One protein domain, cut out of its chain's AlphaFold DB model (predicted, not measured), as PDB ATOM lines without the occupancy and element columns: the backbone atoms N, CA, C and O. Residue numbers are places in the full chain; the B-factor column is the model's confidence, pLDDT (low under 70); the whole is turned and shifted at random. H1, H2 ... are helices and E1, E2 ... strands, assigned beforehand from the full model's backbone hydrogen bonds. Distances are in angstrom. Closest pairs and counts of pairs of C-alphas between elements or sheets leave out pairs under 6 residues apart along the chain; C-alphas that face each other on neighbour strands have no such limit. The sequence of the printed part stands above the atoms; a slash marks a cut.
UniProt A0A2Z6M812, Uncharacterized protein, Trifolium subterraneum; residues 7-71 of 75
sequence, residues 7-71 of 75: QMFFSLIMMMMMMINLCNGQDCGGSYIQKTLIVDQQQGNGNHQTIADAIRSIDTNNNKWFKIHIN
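Overview. This is residues 7 to 71 of the 75 residues of an uncharacterized protein of Trifolium subterraneum (UniProt A0A2Z6M812). What is the shape? Residues 7 to 25, with helix H1, stick out from a small body: parallel strands E1 and E2 side by side, short helix H2 over one face. What makes it up? The 65 residues hold H1, E1, H2, E2, mixed class, under half in named elements; E1, H2, E2 form a strand-helix-strand unit, parallel neighbour strands with a helix between, its crossover right-handed. How large? Extended: radius of gyration of the C-alphas 21.2 A, spans 71 by 21 by 16 A.

Arrangement. What is near the first helix? H1, residues 7 to 18, stands free. How do the strands pair? E1, residues 33 to 39, and E2, residues 65 to 70, are parallel at 21 degrees; N 34 and O 65, 2.8 A, are within hydrogen-bond range. Where is the second helix? H2, residues 51 to 56, comes closest to E1 at the C-alphas of Val 39 and Ile 51, 6.4 A, and to E2 at those of Ala 54 and Ile 68, 7.4 A. In H1 and H2 every O i to N i+4 pair is within hydrogen-bond range.

Along the chain. Where to start? C-alpha 7 of H1 is at (85.683, 213.394, 279.453). How long are the elements? First to last C-alpha, H1 is 17.4 A, E1 16.5 A, E2 16.2 A. Where does E2 end? C-alpha 70 is at (120.611, 252.144, 311.103).

Size, cuts and confidence. What lies farthest apart? The C-alphas of Gln 7 and Gly 44, 71.1 A. Which links are long? H1 to E1 and E1 to H2; the printed part has no cut. Where is confidence low? Residues 18 to 26 have pLDDT under 70.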
ATOM      1  N   GLN A   7      85.733 213.616 278.006       74.06
ATOM      2  CA  GLN A   7      85.683 213.394 279.453       74.06
ATOM      3  C   GLN A   7      87.046 213.615 280.129       74.06
ATOM      4  O   GLN A   7      87.109 214.192 281.211       74.06
ATOM      5  N   MET A   8      88.143 213.227 279.469       75.44
ATOM      6  CA  MET A   8      89.495 213.437 279.996       75.44
ATOM      7  C   MET A   8      89.877 214.918 279.990       75.44
ATOM      8  O   MET A   8      90.557 215.376 280.906       75.44
ATOM      9  N   PHE A   9      89.397 215.681 279.004       79.31
ATOM     10  CA  PHE A   9      89.586 217.131 278.966       79.31
ATOM     11  C   PHE A   9      88.926 217.828 280.159       79.31
ATOM     12  O   PHE A   9      89.546 218.692 280.773       79.31
ATOM     13  N   PHE A  10      87.710 217.425 280.534       80.94
ATOM     14  CA  PHE A  10      87.015 218.002 281.686       80.94
ATOM     15  C   PHE A  10      87.770 217.758 283.001       80.94
ATOM     16  O   PHE A  10      87.989 218.691 283.775       80.94
ATOM     17  N   SER A  11      88.238 216.527 283.224       82.75
ATOM     18  CA  SER A  11      89.035 216.179 284.407       82.75
ATOM     19  C   SER A  11      90.361 216.942 284.466       82.75
ATOM     20  O   SER A  11      90.746 217.414 285.533       82.75
ATOM     21  N   LEU A  12      91.033 217.118 283.324       81.56
ATOM     22  CA  LEU A  12      92.270 217.898 283.229       81.56
ATOM     23  C   LEU A  12      92.042 219.374 283.567       81.56
ATOM     24  O   LEU A  12      92.792 219.932 284.361       81.56
ATOM     25  N   ILE A  13      90.986 219.989 283.026       85.06
ATOM     26  CA  ILE A  13      90.634 221.390 283.299       85.06
ATOM     27  C   ILE A  13      90.329 221.591 284.790       85.06
ATOM     28  O   ILE A  13      90.805 222.550 285.395       85.06
ATOM     29  N   MET A  14      89.594 220.666 285.411       78.06
ATOM     30  CA  MET A  14      89.238 220.757 286.830       78.06
ATOM     31  C   MET A  14      90.462 220.601 287.750       78.06
ATOM     32  O   MET A  14      90.625 221.372 288.695       78.06
ATOM     33  N   MET A  15      91.373 219.678 287.417       80.56
ATOM     34  CA  MET A  15      92.649 219.507 288.123       80.56
ATOM     35  C   MET A  15      93.547 220.744 287.983       80.56
ATOM     36  O   MET A  15      94.180 221.163 288.948       80.56
ATOM     37  N   MET A  16      93.561 221.372 286.806       77.38
ATOM     38  CA  MET A  16      94.333 222.587 286.545       77.38
ATOM     39  C   MET A  16      93.798 223.787 287.343       77.38
ATOM     40  O   MET A  16      94.598 224.562 287.858       77.38
ATOM     41  N   MET A  17      92.474 223.905 287.522       77.31
ATOM     42  CA  MET A  17      91.842 224.967 288.322       77.31
ATOM     43  C   MET A  17      92.134 224.858 289.827       77.31
ATOM     44  O   MET A  17      92.305 225.883 290.482       77.31
ATOM     45  N   MET A  18      92.260 223.645 290.382       69.56
ATOM     46  CA  MET A  18      92.624 223.450 291.798       69.56
ATOM     47  C   MET A  18      94.069 223.870 292.120       69.56
ATOM     48  O   MET A  18      94.383 224.206 293.262       69.56
ATOM     49  N   MET A  19      94.942 223.890 291.111       68.69
ATOM     50  CA  MET A  19      96.343 224.302 291.247       68.69
ATOM     51  C   MET A  19      96.512 225.833 291.229       68.69
ATOM     52  O   MET A  19      97.587 226.325 291.560       68.69
ATOM     53  N   ILE A  20      95.463 226.604 290.904       68.44
ATOM     54  CA  ILE A  20      95.480 228.082 290.855       68.44
ATOM     55  C   ILE A  20      95.188 228.680 292.242       68.44
ATOM     56  O   ILE A  20      94.508 229.693 292.384       68.44
ATOM     57  N   ASN A  21      95.737 228.078 293.296       62.09
ATOM     58  CA  ASN A  21      95.935 228.788 294.556       62.09
ATOM     59  C   ASN A  21      97.163 229.684 294.385       62.09
ATOM     60  O   ASN A  21      98.252 229.394 294.878       62.09
ATOM     61  N   LEU A  22      97.000 230.744 293.594       61.72
ATOM     62  CA  LEU A  22      98.012 231.777 293.459       61.72
ATOM     63  C   LEU A  22      98.183 232.413 294.839       61.72
ATOM     64  O   LEU A  22      97.229 232.946 295.406       61.72
ATOM     65  N   CYS A  23      99.394 232.340 295.393       65.38
ATOM     66  CA  CYS A  23      99.775 233.187 296.514       65.38
ATOM     67  C   CYS A  23      99.505 234.632 296.086       65.38
ATOM     68  O   CYS A  23     100.192 235.156 295.209       65.38
ATOM     69  N   ASN A  24      98.484 235.264 296.664       65.38
ATOM     70  CA  ASN A  24      98.229 236.674 296.425       65.38
ATOM     71  C   ASN A  24      99.387 237.453 297.051       65.38
ATOM     72  O   ASN A  24      99.435 237.642 298.266       65.38
ATOM     73  N   GLY A  25     100.342 237.876 296.225       66.81
ATOM     74  CA  GLY A  25     101.284 238.912 296.614       66.81
ATOM     75  C   GLY A  25     100.488 240.191 296.825       66.81
ATOM     76  O   GLY A  25     100.032 240.795 295.858       66.81
ATOM     77  N   GLN A  26     100.256 240.572 298.080       69.50
ATOM     78  CA  GLN A  26      99.684 241.879 298.377       69.50
ATOM     79  C   GLN A  26     100.727 242.935 298.023       69.50
ATOM     80  O   GLN A  26     101.804 242.968 298.616       69.50
ATOM     81  N   ASP A  27     100.410 243.789 297.052       71.19
ATOM     82  CA  ASP A  27     101.200 244.989 296.798       71.19
ATOM     83  C   ASP A  27     101.160 245.865 298.058       71.19
ATOM     84  O   ASP A  27     100.083 246.221 298.550       71.19
ATOM     85  N   CYS A  28     102.335 246.205 298.589       72.75
ATOM     86  CA  CYS A  28     102.499 247.041 299.776       72.75
ATOM     87  C   CYS A  28     102.230 248.539 299.499       72.75
ATOM     88  O   CYS A  28     102.879 249.416 300.077       72.75
ATOM     89  N   GLY A  29     101.287 248.837 298.601       71.81
ATOM     90  CA  GLY A  29     100.885 250.189 298.225       71.81
ATOM     91  C   GLY A  29     101.854 250.905 297.278       71.81
ATOM     92  O   GLY A  29     101.957 252.131 297.344       71.81
ATOM     93  N   GLY A  30     102.570 250.184 296.407       77.25
ATOM     94  CA  GLY A  30     103.535 250.761 295.465       77.25
ATOM     95  C   GLY A  30     104.916 250.985 296.088       77.25
ATOM     96  O   GLY A  30     105.338 250.210 296.930       77.25
ATOM     97  N   SER A  31     105.660 252.021 295.681       79.81
ATOM     98  CA  SER A  31     107.035 252.293 296.161       79.81
ATOM     99  C   SER A  31     107.123 253.374 297.249       79.81
ATOM    100  O   SER A  31     108.202 253.913 297.510       79.81
ATOM    101  N   TYR A  32     105.992 253.757 297.843       89.06
ATOM    102  CA  TYR A  32     105.936 254.857 298.803       89.06
ATOM    103  C   TYR A  32     106.319 254.398 300.212       89.06
ATOM    104  O   TYR A  32     105.684 253.518 300.788       89.06
ATOM    105  N   ILE A  33     107.342 255.032 300.787       91.38
ATOM    106  CA  ILE A  33     107.793 254.761 302.154       91.38
ATOM    107  C   ILE A  33     106.847 255.460 303.134       91.38
ATOM    108  O   ILE A  33     106.857 256.684 303.245       91.38
ATOM    109  N   GLN A  34     106.081 254.675 303.889       92.38
ATOM    110  CA  GLN A  34     105.145 255.161 304.902       92.38
ATOM    111  C   GLN A  34     105.862 255.811 306.086       92.38
ATOM    112  O   GLN A  34     105.406 256.823 306.617       92.38
ATOM    113  N   LYS A  35     106.954 255.199 306.552       94.06
ATOM    114  CA  LYS A  35     107.713 255.683 307.707       94.06
ATOM    115  C   LYS A  35     109.166 255.240 307.623       94.06
ATOM    116  O   LYS A  35     109.466 254.141 307.159       94.06
ATOM    117  N   THR A  36     110.056 256.100 308.112       96.12
ATOM    118  CA  THR A  36     111.452 255.746 308.378       96.12
ATOM    119  C   THR A  36     111.653 255.616 309.883       96.12
ATOM    120  O   THR A  36     111.301 256.531 310.625       96.12
ATOM    121  N   LEU A  37     112.179 254.477 310.326       96.69
ATOM    122  CA  LEU A  37     112.549 254.193 311.709       96.69
ATOM    123  C   LEU A  37     114.066 254.317 311.835       96.69
ATOM    124  O   LEU A  37     114.795 253.598 311.156       96.69
ATOM    125  N   ILE A  38     114.534 255.232 312.676       97.44
ATOM    126  CA  ILE A  38     115.957 255.441 312.950       97.44
ATOM    127  C   ILE A  38     116.357 254.565 314.136       97.44
ATOM    128  O   ILE A  38     115.743 254.645 315.202       97.44
ATOM    129  N   VAL A  39     117.380 253.740 313.947       97.44
ATOM    130  CA  VAL A  39     117.997 252.928 314.994       97.44
ATOM    131  C   VAL A  39     119.318 253.577 315.381       97.44
ATOM    132  O   VAL A  39     120.188 253.741 314.527       97.44
ATOM    133  N   ASP A  40     119.441 253.953 316.649       96.94
ATOM    134  CA  ASP A  40     120.627 254.594 317.213       96.94
ATOM    135  C   ASP A  40     120.842 254.128 318.658       96.94
ATOM    136  O   ASP A  40     119.919 254.174 319.472       96.94
ATOM    137  N   GLN A  41     122.055 253.679 318.990       91.94
ATOM    138  CA  GLN A  41     122.398 253.219 320.343       91.94
ATOM    139  C   GLN A  41     122.304 254.340 321.388       91.94
ATOM    140  O   GLN A  41     122.064 254.075 322.567       91.94
ATOM    141  N   GLN A  42     122.511 255.592 320.973       91.31
ATOM    142  CA  GLN A  42     122.459 256.758 321.837       91.31
ATOM    143  C   GLN A  42     121.009 257.172 322.082       91.31
ATOM    144  O   GLN A  42     120.226 257.456 321.170       91.31
ATOM    145  N   GLN A  43     120.648 257.244 323.359       84.50
ATOM    146  CA  GLN A  43     119.322 257.676 323.768       84.50
ATOM    147  C   GLN A  43     119.057 259.113 323.291       84.50
ATOM    148  O   GLN A  43     119.836 260.019 323.566       84.50
ATOM    149  N   GLY A  44     117.938 259.312 322.590       83.69
ATOM    150  CA  GLY A  44     117.514 260.621 322.079       83.69
ATOM    151  C   GLY A  44     117.879 260.911 320.619       83.69
ATOM    152  O   GLY A  44     117.329 261.857 320.063       83.69
ATOM    153  N   ASN A  45     118.714 260.084 319.976       85.19
ATOM    154  CA  ASN A  45     119.149 260.295 318.585       85.19
ATOM    155  C   ASN A  45     118.389 259.447 317.547       85.19
ATOM    156  O   ASN A  45     118.538 259.658 316.343       85.19
ATOM    157  N   GLY A  46     117.551 258.508 317.992       88.69
ATOM    158  CA  GLY A  46     116.781 257.613 317.129       88.69
ATOM    159  C   GLY A  46     115.418 257.243 317.711       88.69
ATOM    160  O   GLY A  46     115.071 257.608 318.834       88.69
ATOM    161  N   ASN A  47     114.628 256.503 316.932       94.69
ATOM    162  CA  ASN A  47     113.353 255.938 317.376       94.69
ATOM    163  C   ASN A  47     113.546 254.702 318.263       94.69
ATOM    164  O   ASN A  47     112.730 254.460 319.150       94.69
ATOM    165  N   HIS A  48     114.595 253.918 318.006       95.69
ATOM    166  CA  HIS A  48     114.867 252.651 318.681       95.69
ATOM    167  C   HIS A  48     116.366 252.492 318.948       95.69
ATOM    168  O   HIS A  48     117.182 252.982 318.174       95.69
ATOM    169  N   GLN A  49     116.727 251.772 320.012       95.31
ATOM    170  CA  GLN A  49     118.129 251.488 320.355       95.31
ATOM    171  C   GLN A  49     118.658 250.197 319.726       95.31
ATOM    172  O   GLN A  49     119.866 250.031 319.570       95.31
ATOM    173  N   THR A  50     117.760 249.285 319.349       95.88
ATOM    174  CA  THR A  50     118.109 247.997 318.747       95.88
ATOM    175  C   THR A  50     117.366 247.789 317.432       95.88
ATOM    176  O   THR A  50     116.265 248.308 317.219       95.88
ATOM    177  N   ILE A  51     117.957 246.983 316.546       95.69
ATOM    178  CA  ILE A  51     117.331 246.595 315.274       95.69
ATOM    179  C   ILE A  51     116.069 245.765 315.542       95.69
ATOM    180  O   ILE A  51     115.045 245.947 314.885       95.69
ATOM    181  N   ALA A  52     116.116 244.878 316.539       96.69
ATOM    182  CA  ALA A  52     115.003 243.998 316.863       96.69
ATOM    183  C   ALA A  52     113.773 244.778 317.351       96.69
ATOM    184  O   ALA A  52     112.655 244.458 316.954       96.69
ATOM    185  N   ASP A  53     113.961 245.823 318.157       96.12
ATOM    186  CA  ASP A  53     112.843 246.643 318.636       96.12
ATOM    187  C   ASP A  53     112.228 247.485 317.517       96.12
ATOM    188  O   ASP A  53     111.013 247.669 317.487       96.12
ATOM    189  N   ALA A  54     113.039 247.929 316.551       96.75
ATOM    190  CA  ALA A  54     112.532 248.584 315.349       96.75
ATOM    191  C   ALA A  54     111.705 247.637 314.469       96.75
ATOM    192  O   ALA A  54     110.699 248.054 313.909       96.75
ATOM    193  N   ILE A  55     112.089 246.362 314.359       95.75
ATOM    194  CA  ILE A  55     111.299 245.360 313.627       95.75
ATOM    195  C   ILE A  55     109.993 245.061 314.372       95.75
ATOM    196  O   ILE A  55     108.931 245.026 313.759       95.75
ATOM    197  N   ARG A  56     110.054 244.881 315.697       97.19
ATOM    198  CA  ARG A  56     108.873 244.581 316.524       97.19
ATOM    199  C   ARG A  56     107.877 245.735 316.615       97.19
ATOM    200  O   ARG A  56     106.733 245.492 316.977       97.19
ATOM    201  N   SER A  57     108.288 246.966 316.314       95.75
ATOM    202  CA  SER A  57     107.377 248.114 316.285       95.75
ATOM    203  C   SER A  57     106.520 248.185 315.016       95.75
ATOM    204  O   SER A  57     105.622 249.024 314.943       95.75
ATOM    205  N   ILE A  58     106.779 247.323 314.025       95.38
ATOM    206  CA  ILE A  58     105.997 247.219 312.791       95.38
ATOM    207  C   ILE A  58     104.886 246.179 312.984       95.38
ATOM    208  O   ILE A  58     105.141 245.056 313.417       95.38
ATOM    209  N   ASP A  59     103.655 246.543 312.620       93.31
ATOM    210  CA  ASP A  59     102.491 245.661 312.731       93.31
ATOM    211  C   ASP A  59     102.651 244.380 311.891       93.31
ATOM    212  O   ASP A  59     103.083 244.413 310.737       93.31
ATOM    213  N   THR A  60     102.225 243.235 312.434       89.88
ATOM    214  CA  THR A  60     102.415 241.904 311.820       89.88
ATOM    215  C   THR A  60     101.674 241.691 310.494       89.88
ATOM    216  O   THR A  60     102.032 240.790 309.747       89.88
ATOM    217  N   ASN A  61     100.675 242.521 310.179       87.69
ATOM    218  CA  ASN A  61      99.918 242.497 308.917       87.69
ATOM    219  C   ASN A  61     100.103 243.797 308.118       87.69
ATOM    220  O   ASN A  61      99.184 244.282 307.457       87.69
ATOM    221  N   ASN A  62     101.280 244.408 308.232       87.25
ATOM    222  CA  ASN A  62     101.593 245.641 307.538       87.25
ATOM    223  C   ASN A  62     101.670 245.428 306.014       87.25
ATOM    224  O   ASN A  62     102.446 244.618 305.516       87.25
ATOM    225  N   ASN A  63     100.900 246.227 305.278       88.81
ATOM    226  CA  ASN A  63     100.865 246.266 303.817       88.81
ATOM    227  C   ASN A  63     101.445 247.580 303.264       88.81
ATOM    228  O   ASN A  63     100.989 248.070 302.234       88.81
ATOM    229  N   LYS A  64     102.391 248.200 303.975       90.38
ATOM    230  CA  LYS A  64     103.027 249.467 303.586       90.38
ATOM    231  C   LYS A  64     104.543 249.359 303.676       90.38
ATOM    232  O   LYS A  64     105.064 248.619 304.506       90.38
ATOM    233  N   TRP A  65     105.289 250.135 302.897       92.00
ATOM    234  CA  TRP A  65     106.748 250.128 303.025       92.00
ATOM    235  C   TRP A  65     107.236 250.899 304.247       92.00
ATOM    236  O   TRP A  65     106.924 252.074 304.428       92.00
ATOM    237  N   PHE A  66     108.074 250.251 305.051       93.62
ATOM    238  CA  PHE A  66     108.822 250.873 306.138       93.62
ATOM    239  C   PHE A  66     110.310 250.824 305.810       93.62
ATOM    240  O   PHE A  66     110.819 249.812 305.329       93.62
ATOM    241  N   LYS A  67     111.014 251.920 306.081       95.00
ATOM    242  CA  LYS A  67     112.469 251.996 305.957       95.00
ATOM    243  C   LYS A  67     113.086 251.959 307.345       95.00
ATOM    244  O   LYS A  67     112.742 252.791 308.175       95.00
ATOM    245  N   ILE A  68     114.024 251.054 307.589       96.75
ATOM    246  CA  ILE A  68     114.839 251.075 308.807       96.75
ATOM    247  C   ILE A  68     116.185 251.708 308.444       96.75
ATOM    248  O   ILE A  68     116.912 251.185 307.604       96.75
ATOM    249  N   HIS A  69     116.482 252.865 309.031       97.25
ATOM    250  CA  HIS A  69     117.773 253.540 308.930       97.25
ATOM    251  C   HIS A  69     118.584 253.186 310.173       97.25
ATOM    252  O   HIS A  69     118.178 253.522 311.278       97.25
ATOM    253  N   ILE A  70     119.725 252.526 309.998       97.06
ATOM    254  CA  ILE A  70     120.611 252.144 311.103       97.06
ATOM    255  C   ILE A  70     121.796 253.108 311.120       97.06
ATOM    256  O   ILE A  70     122.558 253.150 310.154       97.06
ATOM    257  N   ASN A  71     121.936 253.894 312.189       96.69
ATOM    258  CA  ASN A  71     123.087 254.779 312.366       96.69
ATOM    259  C   ASN A  71     124.351 253.958 312.686       96.69
ATOM    260  O   ASN A  71     124.236 252.843 313.196       96.69
TER     261      ASN A  71